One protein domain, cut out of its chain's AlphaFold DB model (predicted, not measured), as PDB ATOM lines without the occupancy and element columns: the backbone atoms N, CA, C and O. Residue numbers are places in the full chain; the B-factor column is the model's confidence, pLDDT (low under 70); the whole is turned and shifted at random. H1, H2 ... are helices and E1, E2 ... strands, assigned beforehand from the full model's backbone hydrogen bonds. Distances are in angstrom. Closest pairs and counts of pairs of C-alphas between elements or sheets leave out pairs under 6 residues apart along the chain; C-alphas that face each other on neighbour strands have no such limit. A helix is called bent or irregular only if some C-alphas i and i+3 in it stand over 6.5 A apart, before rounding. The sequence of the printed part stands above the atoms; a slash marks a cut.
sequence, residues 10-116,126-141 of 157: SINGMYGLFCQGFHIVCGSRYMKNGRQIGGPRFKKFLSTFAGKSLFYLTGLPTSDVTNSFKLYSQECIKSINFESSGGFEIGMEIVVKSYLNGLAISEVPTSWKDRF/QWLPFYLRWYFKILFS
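This is residues 10 to 116 and 126 to 141 of the 157 residues of an uncharacterized protein of marine metagenome (UniProt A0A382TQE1). A small three-stranded sheet, E3 E1 E4, has H1 on one face and H4 on the opposite face, and H5 packs on H4, farther from the sheet. The longest helix, H2, reaches H5 with its residues 54 to 58; E4 runs on into E5, which with E2 forms a separate two-stranded ribbon, and short H3 follows E3. The printed part has 123 residues, with five named helices and five named strands in the order H1 E1 E2 H2 E3 H3 H4 E4 E5 H5; the larger sheet is mixed, the ribbon parallel, the class mixed, helices and strands. It is compact and rounded, with a radius of gyration of the C-alphas of 13.8 A and spans of 37 by 34 by 26 A.

Inner strand E1, residues 24 to 28, is parallel to edge strand E4, residues 105 to 109, with N 28 and O 108 within hydrogen-bond range at 2.8 A. E1 is antiparallel to edge strand E3, residues 70 to 72, with N 71 and O 25 at 2.9 A. H1, residues 10 to 18, is on this sheet over E1 at a height of 8.0 A; the closest C-alphas are those of Met 14 and Val 25, 5.7 A apart. On the local plane it runs along the strands at 29 degrees to E1, only just short of slantwise. H4, residues 90 to 100, is on the opposite face at a height of 9.6 A, slantwise to the strands at 56 degrees to E1 on the local plane; its closest C-alpha pair with E1 is Val 95 and Ile 24, 7.5 A. H5, residues 126 to 140, touches H4 at a shallow tilt of 3 degrees, the same way; the C-alphas of Val 96 and Ile 138 are closest, 6.3 A. H2, residues 41 to 58, touches H5 with residues 54 to 58 alone, at a shallow tilt of 19 degrees, the same way; the C-alphas of Thr 58 and Leu 139 are closest, 6.0 A. H2 and H4 are apart. H3, residues 74 to 78, is close to but not clearly touching H4; the C-alphas of Cys 76 and Ser 98 are closest, 6.8 A. E2, residues 35 to 37, is parallel to E5, residues 111 to 113, with N 37 and O 112 at 2.8 A. In H1, H2 and H3 every O i to N i+4 pair is within hydrogen-bond range; H4 has 6 of 7 and H5 9 of 11.

E1 spans 12.2 A, E4 14.0 A, E3 6.4 A, E2 6.3 A and E5 6.6 A. H1 spans 12.3 A from C-alpha 10 at (217.168, 190.147, 313.334), H2 25.2 A, H3 6.2 A and H4 15.2 A. H5 spans 23.3 A to C-alpha 140 at (205.791, 199.916, 284.899) and is irregular, with C-alphas 126 and 129 7.1 A apart.

The farthest C-alphas, those of Phe 116 and Ser 141, are 40.5 A apart. Residues 117 to 125 are not printed, and C-alphas 116 and 126 are 24.4 A apart across the cut. The links H2 to E3 and H3 to H4 are long, with 11 residues each. Mean pLDDT of the printed part is 90.3; residues 115 to 116 are under 70.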
ATOM      1  N   SER A  10     218.324 189.618 314.059       90.44
ATOM      2  CA  SER A  10     217.168 190.147 313.334       90.44
ATOM      3  C   SER A  10     216.028 189.125 313.212       90.44
ATOM      4  O   SER A  10     214.884 189.531 313.021       90.44
ATOM      5  N   ILE A  11     216.299 187.816 313.353       93.62
ATOM      6  CA  ILE A  11     215.315 186.735 313.148       93.62
ATOM      7  C   ILE A  11     214.099 186.901 314.057       93.62
ATOM      8  O   ILE A  11     212.974 186.758 313.586       93.62
ATOM      9  N   ASN A  12     214.294 187.265 315.326       93.88
ATOM     10  CA  ASN A  12     213.181 187.461 316.259       93.88
ATOM     11  C   ASN A  12     212.259 188.604 315.808       93.88
ATOM     12  O   ASN A  12     211.038 188.471 315.858       93.88
ATOM     13  N   GLY A  13     212.828 189.701 315.300       94.06
ATOM     14  CA  GLY A  13     212.052 190.796 314.712       94.06
ATOM     15  C   GLY A  13     211.321 190.369 313.439       94.06
ATOM     16  O   GLY A  13     210.152 190.709 313.250       94.06
ATOM     17  N   MET A  14     211.980 189.571 312.588       95.81
ATOM     18  CA  MET A  14     211.358 189.012 311.383       95.81
ATOM     19  C   MET A  14     210.177 188.112 311.732       95.81
ATOM     20  O   MET A  14     209.110 188.235 311.136       95.81
ATOM     21  N   TYR A  15     210.356 187.239 312.721       95.19
ATOM     22  CA  TYR A  15     209.319 186.341 313.203       95.19
ATOM     23  C   TYR A  15     208.163 187.107 313.852       95.19
ATOM     24  O   TYR A  15     207.010 186.809 313.569       95.19
ATOM     25  N   GLY A  16     208.444 188.157 314.629       95.00
ATOM     26  CA  GLY A  16     207.412 189.019 315.207       95.00
ATOM     27  C   GLY A  16     206.505 189.662 314.151       95.00
ATOM     28  O   GLY A  16     205.286 189.644 314.298       95.00
ATOM     29  N   LEU A  17     207.075 190.172 313.053       95.50
ATOM     30  CA  LEU A  17     206.290 190.693 311.926       95.50
ATOM     31  C   LEU A  17     205.581 189.578 311.157       95.50
ATOM     32  O   LEU A  17     204.420 189.728 310.784       95.50
ATOM     33  N   PHE A  18     206.229 188.432 310.958       95.38
ATOM     34  CA  PHE A  18     205.558 187.270 310.387       95.38
ATOM     35  C   PHE A  18     204.307 186.911 311.199       95.38
ATOM     36  O   PHE A  18     203.246 186.789 310.602       95.38
ATOM     37  N   CYS A  19     204.407 186.886 312.537       93.94
ATOM     38  CA  CYS A  19     203.322 186.702 313.510       93.94
ATOM     39  C   CYS A  19     202.219 187.781 313.474       93.94
ATOM     40  O   CYS A  19     201.146 187.576 314.036       93.94
ATOM     41  N   GLN A  20     202.438 188.905 312.791       94.25
ATOM     42  CA  GLN A  20     201.425 189.940 312.546       94.25
ATOM     43  C   GLN A  20     200.731 189.788 311.180       94.25
ATOM     44  O   GLN A  20     199.860 190.581 310.833       94.25
ATOM     45  N   GLY A  21     201.095 188.770 310.399       94.38
ATOM     46  CA  GLY A  21     200.459 188.426 309.127       94.38
ATOM     47  C   GLY A  21     201.240 188.894 307.901       94.38
ATOM     48  O   GLY A  21     200.711 188.862 306.790       94.38
ATOM     49  N   PHE A  22     202.491 189.331 308.054       96.69
ATOM     50  CA  PHE A  22     203.332 189.650 306.902       96.69
ATOM     51  C   PHE A  22     203.774 188.371 306.175       96.69
ATOM     52  O   PHE A  22     204.180 187.386 306.789       96.69
ATOM     53  N   HIS A  23     203.700 188.385 304.844       96.44
ATOM     54  CA  HIS A  23     204.065 187.253 303.989       96.44
ATOM     55  C   HIS A  23     205.563 187.196 303.717       96.44
ATOM     56  O   HIS A  23     206.129 186.110 303.600       96.44
ATOM     57  N   ILE A  24     206.193 188.365 303.599       97.25
ATOM     58  CA  ILE A  24     207.637 188.495 303.437       97.25
ATOM     59  C   ILE A  24     208.148 189.495 304.459       97.25
ATOM     60  O   ILE A  24     207.601 190.593 304.585       97.25
ATOM     61  N   VAL A  25     209.233 189.135 305.138       97.38
ATOM     62  CA  VAL A  25     209.990 190.078 305.958       97.38
ATOM     63  C   VAL A  25     211.433 190.117 305.482       97.38
ATOM     64  O   VAL A  25     212.123 189.098 305.488       97.38
ATOM     65  N   CYS A  26     211.882 191.289 305.044       96.50
ATOM     66  CA  CYS A  26     213.223 191.507 304.515       96.50
ATOM     67  C   CYS A  26     214.172 192.017 305.599       96.50
ATOM     68  O   CYS A  26     213.882 193.010 306.260       96.50
ATOM     69  N   GLY A  27     215.341 191.398 305.748       94.81
ATOM     70  CA  GLY A  27     216.445 192.013 306.474       94.81
ATOM     71  C   GLY A  27     217.038 193.135 305.629       94.81
ATOM     72  O   GLY A  27     217.570 192.878 304.548       94.81
ATOM     73  N   SER A  28     216.961 194.372 306.110       93.62
ATOM     74  CA  SER A  28     217.389 195.553 305.368       93.62
ATOM     75  C   SER A  28     218.601 196.227 305.993       93.62
ATOM     76  O   SER A  28     218.596 196.648 307.152       93.62
ATOM     77  N   ARG A  29     219.659 196.355 305.190       92.25
ATOM     78  CA  ARG A  29     220.895 197.060 305.553       92.25
ATOM     79  C   ARG A  29     220.761 198.572 305.377       92.25
ATOM     80  O   ARG A  29     221.630 199.310 305.837       92.25
ATOM     81  N   TYR A  30     219.725 199.026 304.669       89.69
ATOM     82  CA  TYR A  30     219.582 200.412 304.210       89.69
ATOM     83  C   TYR A  30     218.413 201.165 304.848       89.69
ATOM     84  O   TYR A  30     218.331 202.389 304.682       89.69
ATOM     85  N   MET A  31     217.554 200.468 305.599       91.81
ATOM     86  CA  MET A  31     216.540 201.090 306.446       91.81
ATOM     87  C   MET A  31     217.148 201.730 307.699       91.81
ATOM     88  O   MET A  31     218.323 201.531 308.023       91.81
ATOM     89  N   LYS A  32     216.339 202.492 308.444       90.62
ATOM     90  CA  LYS A  32     216.763 203.085 309.721       90.62
ATOM     91  C   LYS A  32     217.279 201.987 310.659       90.62
ATOM     92  O   LYS A  32     216.602 200.988 310.866       90.62
ATOM     93  N   ASN A  33     218.465 202.199 311.228       90.75
ATOM     94  CA  ASN A  33     219.211 201.257 312.079       90.75
ATOM     95  C   ASN A  33     219.823 200.033 311.367       90.75
ATOM     96  O   ASN A  33     220.589 199.312 312.004       90.75
ATOM     97  N   GLY A  34     219.580 199.830 310.068       89.69
ATOM     98  CA  GLY A  34     220.302 198.849 309.255       89.69
ATOM     99  C   GLY A  34     221.735 199.305 308.962       89.69
ATOM    100  O   GLY A  34     222.007 200.507 308.866       89.69
ATOM    101  N   ARG A  35     222.682 198.361 308.867       90.00
ATOM    102  CA  ARG A  35     224.102 198.684 308.638       90.00
ATOM    103  C   ARG A  35     224.789 197.665 307.735       90.00
ATOM    104  O   ARG A  35     224.601 196.464 307.866       90.00
ATOM    105  N   GLN A  36     225.670 198.161 306.869       87.94
ATOM    106  CA  GLN A  36     226.615 197.351 306.096       87.94
ATOM    107  C   GLN A  36     228.044 197.764 306.468       87.94
ATOM    108  O   GLN A  36     228.444 198.901 306.175       87.94
ATOM    109  N   ILE A  37     228.774 196.855 307.116       84.88
ATOM    110  CA  ILE A  37     230.133 197.024 307.642       84.88
ATOM    111  C   ILE A  37     231.112 196.347 306.672       84.88
ATOM    112  O   ILE A  37     231.035 195.142 306.464       84.88
ATOM    113  N   GLY A  38     232.022 197.123 306.078       83.38
ATOM    114  CA  GLY A  38     232.941 196.642 305.037       83.38
ATOM    115  C   GLY A  38     232.331 196.633 303.627       83.38
ATOM    116  O   GLY A  38     231.311 197.283 303.368       83.38
ATOM    117  N   GLY A  39     232.970 195.914 302.703       77.81
ATOM    118  CA  GLY A  39     232.537 195.767 301.317       77.81
ATOM    119  C   GLY A  39     233.046 196.848 300.354       77.81
ATOM    120  O   GLY A  39     233.371 197.974 300.748       77.81
ATOM    121  N   PRO A  40     233.069 196.550 299.042       78.44
ATOM    122  CA  PRO A  40     233.422 197.526 298.018       78.44
ATOM    123  C   PRO A  40     232.392 198.667 297.960       78.44
ATOM    124  O   PRO A  40     231.212 198.453 297.656       78.44
ATOM    125  N   ARG A  41     232.861 199.903 298.194       78.88
ATOM    126  CA  ARG A  41     232.032 201.125 298.280       78.88
ATOM    127  C   ARG A  41     231.118 201.325 297.069       78.88
ATOM    128  O   ARG A  41     229.953 201.666 297.244       78.88
ATOM    129  N   PHE A  42     231.613 201.054 295.859       79.81
ATOM    130  CA  PHE A  42     230.826 201.191 294.629       79.81
ATOM    131  C   PHE A  42     229.640 200.215 294.573       79.81
ATOM    132  O   PHE A  42     228.521 200.623 294.268       79.81
ATOM    133  N   LYS A  43     229.839 198.939 294.940       78.69
ATOM    134  CA  LYS A  43     228.736 197.961 294.985       78.69
ATOM    135  C   LYS A  43     227.713 198.337 296.057       78.69
ATOM    136  O   LYS A  43     226.516 198.225 295.814       78.69
ATOM    137  N   LYS A  44     228.179 198.818 297.217       82.94
ATOM    138  CA  LYS A  44     227.309 199.331 298.285       82.94
ATOM    139  C   LYS A  44     226.463 200.505 297.799       82.94
ATOM    140  O   LYS A  44     225.255 200.486 298.012       82.94
ATOM    141  N   PHE A  45     227.065 201.487 297.127       84.88
ATOM    142  CA  PHE A  45     226.338 202.623 296.562       84.88
ATOM    143  C   PHE A  45     225.274 202.165 295.561       84.88
ATOM    144  O   PHE A  45     224.111 202.515 295.722       84.88
ATOM    145  N   LEU A  46     225.644 201.318 294.596       83.88
ATOM    146  CA  LEU A  46     224.715 200.829 293.578       83.88
ATOM    147  C   LEU A  46     223.547 200.036 294.185       83.88
ATOM    148  O   LEU A  46     222.397 200.254 293.819       83.88
ATOM    149  N   SER A  47     223.835 199.156 295.148       84.12
ATOM    150  CA  SER A  47     222.821 198.374 295.867       84.12
ATOM    151  C   SER A  47     221.891 199.269 296.691       84.12
ATOM    152  O   SER A  47     220.671 199.131 296.617       84.12
ATOM    153  N   THR A  48     222.458 200.241 297.415       86.31
ATOM    154  CA  THR A  48     221.686 201.216 298.200       86.31
ATOM    155  C   THR A  48     220.790 202.052 297.293       86.31
ATOM    156  O   THR A  48     219.624 202.270 297.612       86.31
ATOM    157  N   PHE A  49     221.326 202.518 296.163       88.19
ATOM    158  CA  PHE A  49     220.589 203.323 295.202       88.19
ATOM    159  C   PHE A  49     219.435 202.527 294.596       88.19
ATOM    160  O   PHE A  49     218.308 202.995 294.662       88.19
ATOM    161  N   ALA A  50     219.685 201.309 294.103       86.19
ATOM    162  CA  ALA A  50     218.652 200.460 293.509       86.19
ATOM    163  C   ALA A  50     217.523 200.115 294.495       86.19
ATOM    164  O   ALA A  50     216.348 200.132 294.130       86.19
ATOM    165  N   GLY A  51     217.866 199.813 295.751       86.94
ATOM    166  CA  GLY A  51     216.879 199.512 296.784       86.94
ATOM    167  C   GLY A  51     216.052 200.737 297.183       86.94
ATOM    168  O   GLY A  51     214.822 200.690 297.167       86.94
ATOM    169  N   LYS A  52     216.709 201.868 297.473       89.88
ATOM    170  CA  LYS A  52     216.016 203.107 297.857       89.88
ATOM    171  C   LYS A  52     215.215 203.715 296.709       89.88
ATOM    172  O   LYS A  52     214.121 204.214 296.951       89.88
ATOM    173  N   SER A  53     215.714 203.676 295.475       91.19
ATOM    174  CA  SER A  53     214.977 204.202 294.324       91.19
ATOM    175  C   SER A  53     213.686 203.419 294.101       91.19
ATOM    176  O   SER A  53     212.639 204.032 293.924       91.19
ATOM    177  N   LEU A  54     213.713 202.085 294.202       88.94
ATOM    178  CA  LEU A  54     212.494 201.277 294.140       88.94
ATOM    179  C   LEU A  54     211.542 201.590 295.284       88.94
ATOM    180  O   LEU A  54     210.352 201.761 295.029       88.94
ATOM    181  N   PHE A  55     212.045 201.715 296.510       91.00
ATOM    182  CA  PHE A  55     211.224 202.099 297.655       91.00
ATOM    183  C   PHE A  55     210.461 203.407 297.384       91.00
ATOM    184  O   PHE A  55     209.235 203.428 297.462       91.00
ATOM    185  N   TYR A  56     211.153 204.472 296.964       91.12
ATOM    186  CA  TYR A  56     210.523 205.780 296.738       91.12
ATOM    187  C   TYR A  56     209.662 205.853 295.467       91.12
ATOM    188  O   TYR A  56     208.585 206.439 295.495       91.12
ATOM    189  N   LEU A  57     210.098 205.255 294.353       91.25
ATOM    190  CA  LEU A  57     209.369 205.318 293.077       91.25
ATOM    191  C   LEU A  57     208.167 204.369 293.057       91.25
ATOM    192  O   LEU A  57     207.090 204.681 292.538       91.25
ATOM    193  N   THR A  58     208.341 203.171 293.613       90.81
ATOM    194  CA  THR A  58     207.338 202.108 293.516       90.81
ATOM    195  C   THR A  58     206.505 201.965 294.782       90.81
ATOM    196  O   THR A  58     205.377 201.499 294.687       90.81
ATOM    197  N   GLY A  59     206.957 202.455 295.937       92.06
ATOM    198  CA  GLY A  59     206.279 202.187 297.207       92.06
ATOM    199  C   GLY A  59     206.411 200.723 297.633       92.06
ATOM    200  O   GLY A  59     205.588 200.229 298.402       92.06
ATOM    201  N   LEU A  60     207.407 200.010 297.096       93.62
ATOM    202  CA  LEU A  60     207.777 198.681 297.561       93.62
ATOM    203  C   LEU A  60     208.202 198.797 299.033       93.62
ATOM    204  O   LEU A  60     209.095 199.591 299.318       93.62
ATOM    205  N   PRO A  61     207.634 198.019 299.969       93.88
ATOM    206  CA  PRO A  61     207.886 198.169 301.405       93.88
ATOM    207  C   PRO A  61     209.199 197.489 301.838       93.88
ATOM    208  O   PRO A  61     209.274 196.819 302.864       93.88
ATOM    209  N   THR A  62     210.246 197.635 301.025       93.88
ATOM    210  CA  THR A  62     211.621 197.348 301.418       93.88
ATOM    211  C   THR A  62     212.598 198.233 300.655       93.88
ATOM    212  O   THR A  62     212.465 198.457 299.452       93.88
ATOM    213  N   SER A  63     213.603 198.718 301.371       92.56
ATOM    214  CA  SER A  63     214.718 199.508 300.864       92.56
ATOM    215  C   SER A  63     215.934 198.659 300.477       92.56
ATOM    216  O   SER A  63     216.912 199.207 299.971       92.56
ATOM    217  N   ASP A  64     215.889 197.335 300.671       91.50
ATOM    218  CA  ASP A  64     217.000 196.410 300.403       91.50
ATOM    219  C   ASP A  64     216.524 195.137 299.680       91.50
ATOM    220  O   ASP A  64     216.670 194.001 300.136       91.50
ATOM    221  N   VAL A  65     215.921 195.333 298.505       89.50
ATOM    222  CA  VAL A  65     215.335 194.246 297.702       89.50
ATOM    223  C   VAL A  65     216.363 193.210 297.228       89.50
ATOM    224  O   VAL A  65     216.002 192.063 296.963       89.50
ATOM    225  N   THR A  66     217.636 193.585 297.124       87.94
ATOM    226  CA  THR A  66     218.714 192.716 296.637       87.94
ATOM    227  C   THR A  66     219.288 191.827 297.735       87.94
ATOM    228  O   THR A  66     219.970 190.849 297.420       87.94
ATOM    229  N   ASN A  67     219.006 192.114 299.013       89.44
ATOM    230  CA  ASN A  67     219.432 191.237 300.092       89.44
ATOM    231  C   ASN A  67     218.711 189.881 300.014       89.44
ATOM    232  O   ASN A  67     217.538 189.782 299.642       89.44
ATOM    233  N   SER A  68     219.434 188.820 300.362       89.56
ATOM    234  CA  SER A  68     218.915 187.447 300.370       89.56
ATOM    235  C   SER A  68     218.446 186.998 301.753       89.56
ATOM    236  O   SER A  68     217.824 185.945 301.865       89.56
ATOM    237  N   PHE A  69     218.727 187.773 302.803       92.62
ATOM    238  CA  PHE A  69     218.267 187.479 304.154       92.62
ATOM    239  C   PHE A  69     216.804 187.898 304.329       92.62
ATOM    240  O   PHE A  69     216.490 189.059 304.598       92.62
ATOM    241  N   LYS A  70     215.896 186.953 304.072       95.06
ATOM    242  CA  LYS A  70     214.447 187.171 304.013       95.06
ATOM    243  C   LYS A  70     213.705 185.979 304.607       95.06
ATOM    244  O   LYS A  70     214.099 184.834 304.400       95.06
ATOM    245  N   LEU A  71     212.612 186.266 305.301       95.44
ATOM    246  CA  LEU A  71     211.628 185.287 305.750       95.44
ATOM    247  C   LEU A  71     210.484 185.279 304.737       95.44
ATOM    248  O   LEU A  71     209.976 186.343 304.386       95.44
ATOM    249  N   TYR A  72     210.076 184.091 304.290       95.75
ATOM    250  CA  TYR A  72     208.949 183.904 303.378       95.75
ATOM    251  C   TYR A  72     207.905 182.975 303.994       95.75
ATOM    252  O   TYR A  72     208.244 181.914 304.518       95.75
ATOM    253  N   SER A  73     206.630 183.339 303.889       94.62
ATOM    254  CA  SER A  73     205.539 182.423 304.202       94.62
ATOM    255  C   SER A  73     205.434 181.323 303.143       94.62
ATOM    256  O   SER A  73     205.739 181.527 301.966       94.62
ATOM    257  N   GLN A  74     204.946 180.148 303.541       93.56
ATOM    258  CA  GLN A  74     204.691 179.062 302.593       93.56
ATOM    259  C   GLN A  74     203.682 179.478 301.508       93.56
ATOM    260  O   GLN A  74     203.848 179.131 300.341       93.56
ATOM    261  N   GLU A  75     202.651 180.236 301.888       91.56
ATOM    262  CA  GLU A  75     201.639 180.773 300.973       91.56
ATOM    263  C   GLU A  75     202.258 181.697 299.919       91.56
ATOM    264  O   GLU A  75     201.989 181.535 298.731       91.56
ATOM    265  N   CYS A  76     203.167 182.587 300.335       94.31
ATOM    266  CA  CYS A  76     203.915 183.451 299.430       94.31
ATOM    267  C   CYS A  76     204.642 182.628 298.362       94.31
ATOM    268  O   CYS A  76     204.464 182.873 297.172       94.31
ATOM    269  N   ILE A  77     205.431 181.635 298.779       94.75
ATOM    270  CA  ILE A  77     206.225 180.814 297.856       94.75
ATOM    271  C   ILE A  77     205.334 180.022 296.895       94.75
ATOM    272  O   ILE A  77     205.626 179.967 295.705       94.75
ATOM    273  N   LYS A  78     204.221 179.460 297.378       93.06
ATOM    274  CA  LYS A  78     203.270 178.712 296.538       93.06
ATOM    275  C   LYS A  78     202.506 179.596 295.549       93.06
ATOM    276  O   LYS A  78     202.054 179.096 294.527       93.06
ATOM    277  N   SER A  79     202.353 180.887 295.843       90.81
ATOM    278  CA  SER A  79     201.639 181.836 294.979       90.81
ATOM    279  C   SER A  79     202.453 182.332 293.777       90.81
ATOM    280  O   SER A  79     201.917 183.027 292.912       90.81
ATOM    281  N   ILE A  80     203.750 182.011 293.718       93.06
ATOM    282  CA  ILE A  80     204.676 182.521 292.706       93.06
ATOM    283  C   ILE A  80     205.063 181.414 291.729       93.06
ATOM    284  O   ILE A  80     205.582 180.375 292.120       93.06
ATOM    285  N   ASN A  81     204.896 181.687 290.436       92.88
ATOM    286  CA  ASN A  81     205.579 180.934 289.387       92.88
ATOM    287  C   ASN A  81     206.972 181.540 289.159       92.88
ATOM    288  O   ASN A  81     207.052 182.746 288.936       92.88
ATOM    289  N   PHE A  82     208.048 180.760 289.213       92.38
ATOM    290  CA  PHE A  82     209.419 181.271 289.097       92.38
ATOM    291  C   PHE A  82     209.863 181.379 287.630       92.38
ATOM    292  O   PHE A  82     209.756 180.424 286.872       92.38
ATOM    293  N   GLU A  83     210.379 182.544 287.235       90.62
ATOM    294  CA  GLU A  83     210.895 182.826 285.882       90.62
ATOM    295  C   GLU A  83     212.409 183.084 285.866       90.62
ATOM    296  O   GLU A  83     213.013 183.170 284.798       90.62
ATOM    297  N   SER A  84     213.020 183.326 287.027       86.94
ATOM    298  CA  SER A  84     214.443 183.651 287.123       86.94
ATOM    299  C   SER A  84     215.319 182.444 286.805       86.94
ATOM    300  O   SER A  84     215.081 181.344 287.293       86.94
ATOM    301  N   SER A  85     216.366 182.675 286.018       82.12
ATOM    302  CA  SER A  85     217.299 181.644 285.553       82.12
ATOM    303  C   SER A  85     218.751 181.932 285.939       82.12
ATOM    304  O   SER A  85     219.589 181.037 285.879       82.12
ATOM    305  N   GLY A  86     219.063 183.158 286.375       75.25
ATOM    306  CA  GLY A  86     220.391 183.567 286.825       75.25
ATOM    307  C   GLY A  86     220.688 183.232 288.294       75.25
ATOM    308  O   GLY A  86     221.842 183.152 288.704       75.25
ATOM    309  N   GLY A  87     219.666 182.999 289.112       78.31
ATOM    310  CA  GLY A  87     219.803 182.582 290.510       78.31
ATOM    311  C   GLY A  87     220.027 183.716 291.521       78.31
ATOM    312  O   GLY A  87     219.525 183.617 292.636       78.31
ATOM    313  N   PHE A  88     220.691 184.825 291.170       82.06
ATOM    314  CA  PHE A  88     220.884 185.963 292.095       82.06
ATOM    315  C   PHE A  88     219.670 186.901 292.165       82.06
ATOM    316  O   PHE A  88     219.442 187.578 293.171       82.06
ATOM    317  N   GLU A  89     218.872 186.943 291.104       89.12
ATOM    318  CA  GLU A  89     217.705 187.806 290.975       89.12
ATOM    319  C   GLU A  89     216.436 187.211 291.604       89.12
ATOM    320  O   GLU A  89     215.459 187.934 291.793       89.12
ATOM    321  N   ILE A  90     216.441 185.925 291.981       91.06
ATOM    322  CA  ILE A  90     215.250 185.223 292.491       91.06
ATOM    323  C   ILE A  90     214.669 185.888 293.747       91.06
ATOM    324  O   ILE A  90     213.457 186.019 293.893       91.06
ATOM    325  N   GLY A  91     215.526 186.402 294.634       92.38
ATOM    326  CA  GLY A  91     215.081 187.131 295.822       92.38
ATOM    327  C   GLY A  91     214.383 188.454 295.490       92.38
ATOM    328  O   GLY A  91     213.538 188.907 296.263       92.38
ATOM    329  N   MET A  92     214.726 189.080 294.360       93.69
ATOM    330  CA  MET A  92     214.041 190.269 293.854       93.69
ATOM    331  C   MET A  92     212.755 189.889 293.118       93.69
ATOM    332  O   MET A  92     211.739 190.543 293.331       93.69
ATOM    333  N   GLU A  93     212.770 188.814 292.322       95.06
ATOM    334  CA  GLU A  93     211.572 188.259 291.682       95.06
ATOM    335  C   GLU A  93     210.456 188.009 292.694       95.06
ATOM    336  O   GLU A  93     209.345 188.498 292.503       95.06
ATOM    337  N   ILE A  94     210.758 187.264 293.764       95.31
ATOM    338  CA  ILE A  94     209.773 186.886 294.781       95.31
ATOM    339  C   ILE A  94     209.138 188.139 295.379       95.31
ATOM    340  O   ILE A  94     207.918 188.259 295.425       95.31
ATOM    341  N   VAL A  95     209.960 189.109 295.786       95.88
ATOM    342  CA  VAL A  95     209.477 190.355 296.393       95.88
ATOM    343  C   VAL A  95     208.621 191.160 295.412       95.88
ATOM    344  O   VAL A  95     207.547 191.623 295.789       95.88
ATOM    345  N   VAL A  96     209.058 191.301 294.157       95.25
ATOM    346  CA  VAL A  96     208.310 192.041 293.131       95.25
ATOM    347  C   VAL A  96     206.973 191.364 292.834       95.25
ATOM    348  O   VAL A  96     205.944 192.033 292.841       95.25
ATOM    349  N   LYS A  97     206.954 190.047 292.607       95.75
ATOM    350  CA  LYS A  97     205.714 189.312 292.321       95.75
ATOM    351  C   LYS A  97     204.747 189.346 293.497       95.75
ATOM    352  O   LYS A  97     203.575 189.647 293.298       95.75
ATOM    353  N   SER A  98     205.234 189.129 294.715       95.69
ATOM    354  CA  SER A  98     204.408 189.218 295.921       95.69
ATOM    355  C   SER A  98     203.821 190.608 296.121       95.69
ATOM    356  O   SER A  98     202.643 190.728 296.452       95.69
ATOM    357  N   TYR A  99     204.604 191.658 295.863       96.19
ATOM    358  CA  TYR A  99     204.114 193.030 295.928       96.19
ATOM    359  C   TYR A  99     203.000 193.274 294.908       96.19
ATOM    360  O   TYR A  99     201.948 193.797 295.260       96.19
ATOM    361  N   LEU A 100     203.189 192.849 293.655       95.06
ATOM    362  CA  LEU A 100     202.181 193.015 292.603       95.06
ATOM    363  C   LEU A 100     200.916 192.176 292.847       95.06
ATOM    364  O   LEU A 100     199.824 192.618 292.497       95.06
ATOM    365  N   ASN A 101     201.042 191.032 293.524       94.62
ATOM    366  CA  ASN A 101     199.916 190.221 293.994       94.62
ATOM    367  C   ASN A 101     199.223 190.806 295.241       94.62
ATOM    368  O   ASN A 101     198.244 190.241 295.723       94.62
ATOM    369  N   GLY A 102     199.715 191.927 295.780       95.38
ATOM    370  CA  GLY A 102     199.149 192.571 296.961       95.38
ATOM    371  C   GLY A 102     199.431 191.831 298.267       95.38
ATOM    372  O   GLY A 102     198.705 192.029 299.233       95.38
ATOM    373  N   LEU A 103     200.460 190.988 298.345       96.31
ATOM    374  CA  LEU A 103     200.845 190.352 299.606       96.31
ATOM    375  C   LEU A 103     201.524 191.365 300.538       96.31
ATOM    376  O   LEU A 103     202.305 192.207 300.095       96.31
ATOM    377  N   ALA A 104     201.240 191.280 301.839       96.44
ATOM    378  CA  ALA A 104     201.878 192.124 302.846       96.44
ATOM    379  C   ALA A 104     203.382 191.820 302.964       96.44
ATOM    380  O   ALA A 104     203.780 190.684 303.232       96.44
ATOM    381  N   ILE A 105     204.213 192.847 302.804       97.19
ATOM    382  CA  ILE A 105     205.677 192.775 302.874       97.19
ATOM    383  C   ILE A 105     206.157 193.847 303.859       97.19
ATOM    384  O   ILE A 105     205.590 194.938 303.898       97.19
ATOM    385  N   SER A 106     207.184 193.538 304.647       96.69
ATOM    386  CA  SER A 106     207.836 194.495 305.546       96.69
ATOM    387  C   SER A 106     209.348 194.279 305.587       96.69
ATOM    388  O   SER A 106     209.870 193.323 305.007       96.69
ATOM    389  N   GLU A 107     210.059 195.153 306.292       96.88
ATOM    390  CA  GLU A 107     211.489 195.034 306.540       96.88
ATOM    391  C   GLU A 107     211.864 195.269 308.005       96.88
ATOM    392  O   GLU A 107     211.207 196.018 308.727       96.88
ATOM    393  N   VAL A 108     212.945 194.617 308.436       96.38
ATOM    394  CA  VAL A 108     213.591 194.816 309.739       96.38
ATOM    395  C   VAL A 108     215.046 195.219 309.541       96.38
ATOM    396  O   VAL A 108     215.666 194.798 308.557       96.38
ATOM    397  N   PRO A 109     215.626 196.021 310.447       94.62
ATOM    398  CA  PRO A 109     217.025 196.385 310.322       94.62
ATOM    399  C   PRO A 109     217.880 195.132 310.497       94.62
ATOM    400  O   PRO A 109     217.660 194.362 311.427       94.62
ATOM    401  N   THR A 110     218.862 194.944 309.617       92.38
ATOM    402  CA  THR A 110     219.898 193.918 309.790       92.38
ATOM    403  C   THR A 110     221.287 194.537 309.704       92.38
ATOM    404  O   THR A 110     221.488 195.587 309.074       92.38
ATOM    405  N   SER A 111     222.253 193.885 310.349       87.88
ATOM    406  CA  SER A 111     223.663 194.197 310.187       87.88
ATOM    407  C   SER A 111     224.318 193.156 309.280       87.88
ATOM    408  O   SER A 111     224.158 191.953 309.465       87.88
ATOM    409  N   TRP A 112     225.020 193.636 308.256       87.19
ATOM    410  CA  TRP A 112     225.796 192.800 307.345       87.19
ATOM    411  C   TRP A 112     227.272 193.124 307.509       87.19
ATOM    412  O   TRP A 112     227.652 194.300 307.435       87.19
ATOM    413  N   LYS A 113     228.100 192.105 307.731       83.69
ATOM    414  CA  LYS A 113     229.552 192.245 307.886       83.69
ATOM    415  C   LYS A 113     230.263 191.560 306.728       83.69
ATOM    416  O   LYS A 113     229.955 190.420 306.401       83.69
ATOM    417  N   ASP A 114     231.207 192.272 306.121       74.88
ATOM    418  CA  ASP A 114     232.038 191.712 305.060       74.88
ATOM    419  C   ASP A 114     232.956 190.615 305.599       74.88
ATOM    420  O   ASP A 114     233.403 190.660 306.750       74.88
ATOM    421  N   ARG A 115     233.249 189.631 304.752       67.31
ATOM    422  CA  ARG A 115     234.171 188.549 305.096       67.31
ATOM    423  C   ARG A 115     235.607 189.066 305.128       67.31
ATOM    424  O   ARG A 115     236.001 189.871 304.290       67.31
ATOM    425  N   PHE A 116     236.417 188.531 306.041       53.31
ATOM    426  CA  PHE A 116     237.865 188.777 306.060       53.31
ATOM    427  C   PHE A 116     238.610 188.052 304.919       53.31
ATOM    428  O   PHE A 116     239.719 188.449 304.575       53.31
ATOM    429  N   GLN A 126     227.299 190.543 284.782       80.69
ATOM    430  CA  GLN A 126     226.529 189.356 284.410       80.69
ATOM    431  C   GLN A 126     225.116 189.401 285.004       80.69
ATOM    432  O   GLN A 126     224.159 189.029 284.337       80.69
ATOM    433  N   TRP A 127     224.982 189.892 286.239       80.81
ATOM    434  CA  TRP A 127     223.710 189.902 286.969       80.81
ATOM    435  C   TRP A 127     222.833 191.121 286.678       80.81
ATOM    436  O   TRP A 127     221.615 191.059 286.825       80.81
ATOM    437  N   LEU A 128     223.439 192.235 286.263       85.25
ATOM    438  CA  LEU A 128     222.750 193.510 286.071       85.25
ATOM    439  C   LEU A 128     221.518 193.420 285.147       85.25
ATOM    440  O   LEU A 128     220.479 193.939 285.552       85.25
ATOM    441  N   PRO A 129     221.551 192.741 283.979       87.31
ATOM    442  CA  PRO A 129     220.368 192.621 283.121       87.31
ATOM    443  C   PRO A 129     219.187 191.926 283.815       87.31
ATOM    444  O   PRO A 129     218.042 192.351 283.664       87.31
ATOM    445  N   PHE A 130     219.461 190.902 284.630       87.38
ATOM    446  CA  PHE A 130     218.435 190.165 285.370       87.38
ATOM    447  C   PHE A 130     217.786 191.022 286.463       87.38
ATOM    448  O   PHE A 130     216.562 191.028 286.595       87.38
ATOM    449  N   TYR A 131     218.583 191.801 287.201       87.31
ATOM    450  CA  TYR A 131     218.060 192.766 288.174       87.31
ATOM    451  C   TYR A 131     217.258 193.885 287.497       87.31
ATOM    452  O   TYR A 131     216.176 194.236 287.967       87.31
ATOM    453  N   LEU A 132     217.749 194.419 286.373       90.62
ATOM    454  CA  LEU A 132     217.063 195.475 285.624       90.62
ATOM    455  C   LEU A 132     215.703 195.016 285.095       90.62
ATOM    456  O   LEU A 132     214.741 195.775 285.173       90.62
ATOM    457  N   ARG A 133     215.586 193.765 284.631       92.31
ATOM    458  CA  ARG A 133     214.300 193.187 284.210       92.31
ATOM    459  C   ARG A 133     213.234 193.337 285.296       92.31
ATOM    460  O   ARG A 133     212.139 193.824 285.023       92.31
ATOM    461  N   TRP A 134     213.556 192.950 286.530       92.62
ATOM    462  CA  TRP A 134     212.627 193.060 287.655       92.62
ATOM    463  C   TRP A 134     212.424 194.500 288.114       92.62
ATOM    464  O   TRP A 134     211.301 194.862 288.458       92.62
ATOM    465  N   TYR A 135     213.475 195.324 288.067       92.12
ATOM    466  CA  TYR A 135     213.407 196.752 288.380       92.12
ATOM    467  C   TYR A 135     212.393 197.472 287.483       92.12
ATOM    468  O   TYR A 135     211.503 198.167 287.972       92.12
ATOM    469  N   PHE A 136     212.480 197.275 286.167       93.81
ATOM    470  CA  PHE A 136     211.542 197.879 285.227       93.81
ATOM    471  C   PHE A 136     210.154 197.248 285.314       93.81
ATOM    472  O   PHE A 136     209.160 197.968 285.238       93.81
ATOM    473  N   LYS A 137     210.059 195.933 285.556       93.75
ATOM    474  CA  LYS A 137     208.765 195.262 285.737       93.75
ATOM    475  C   LYS A 137     207.951 195.915 286.849       93.75
ATOM    476  O   LYS A 137     206.802 196.258 286.603       93.75
ATOM    477  N   ILE A 138     208.521 196.140 288.034       93.38
ATOM    478  CA  ILE A 138     207.785 196.810 289.118       93.38
ATOM    479  C   ILE A 138     207.502 198.287 288.812       93.38
ATOM    480  O   ILE A 138     206.423 198.770 289.142       93.38
ATOM    481  N   LEU A 139     208.426 198.990 288.148       93.44
ATOM    482  CA  LEU A 139     208.267 200.408 287.815       93.44
ATOM    483  C   LEU A 139     207.076 200.665 286.878       93.44
ATOM    484  O   LEU A 139     206.355 201.640 287.068       93.44
ATOM    485  N   PHE A 140     206.856 199.783 285.900       93.31
ATOM    486  CA  PHE A 140     205.791 199.916 284.899       93.31
ATOM    487  C   PHE A 140     204.534 199.086 285.202       93.31
ATOM    488  O   PHE A 140     203.582 199.101 284.425       93.31
ATOM    489  N   SER A 141     204.503 198.361 286.322       94.00
ATOM    490  CA  SER A 141     203.340 197.556 286.702       94.00
ATOM    491  C   SER A 141     202.307 198.358 287.487       94.00
ATOM    492  O   SER A 141     202.624 199.248 288.278       94.00
TER     493      SER A 141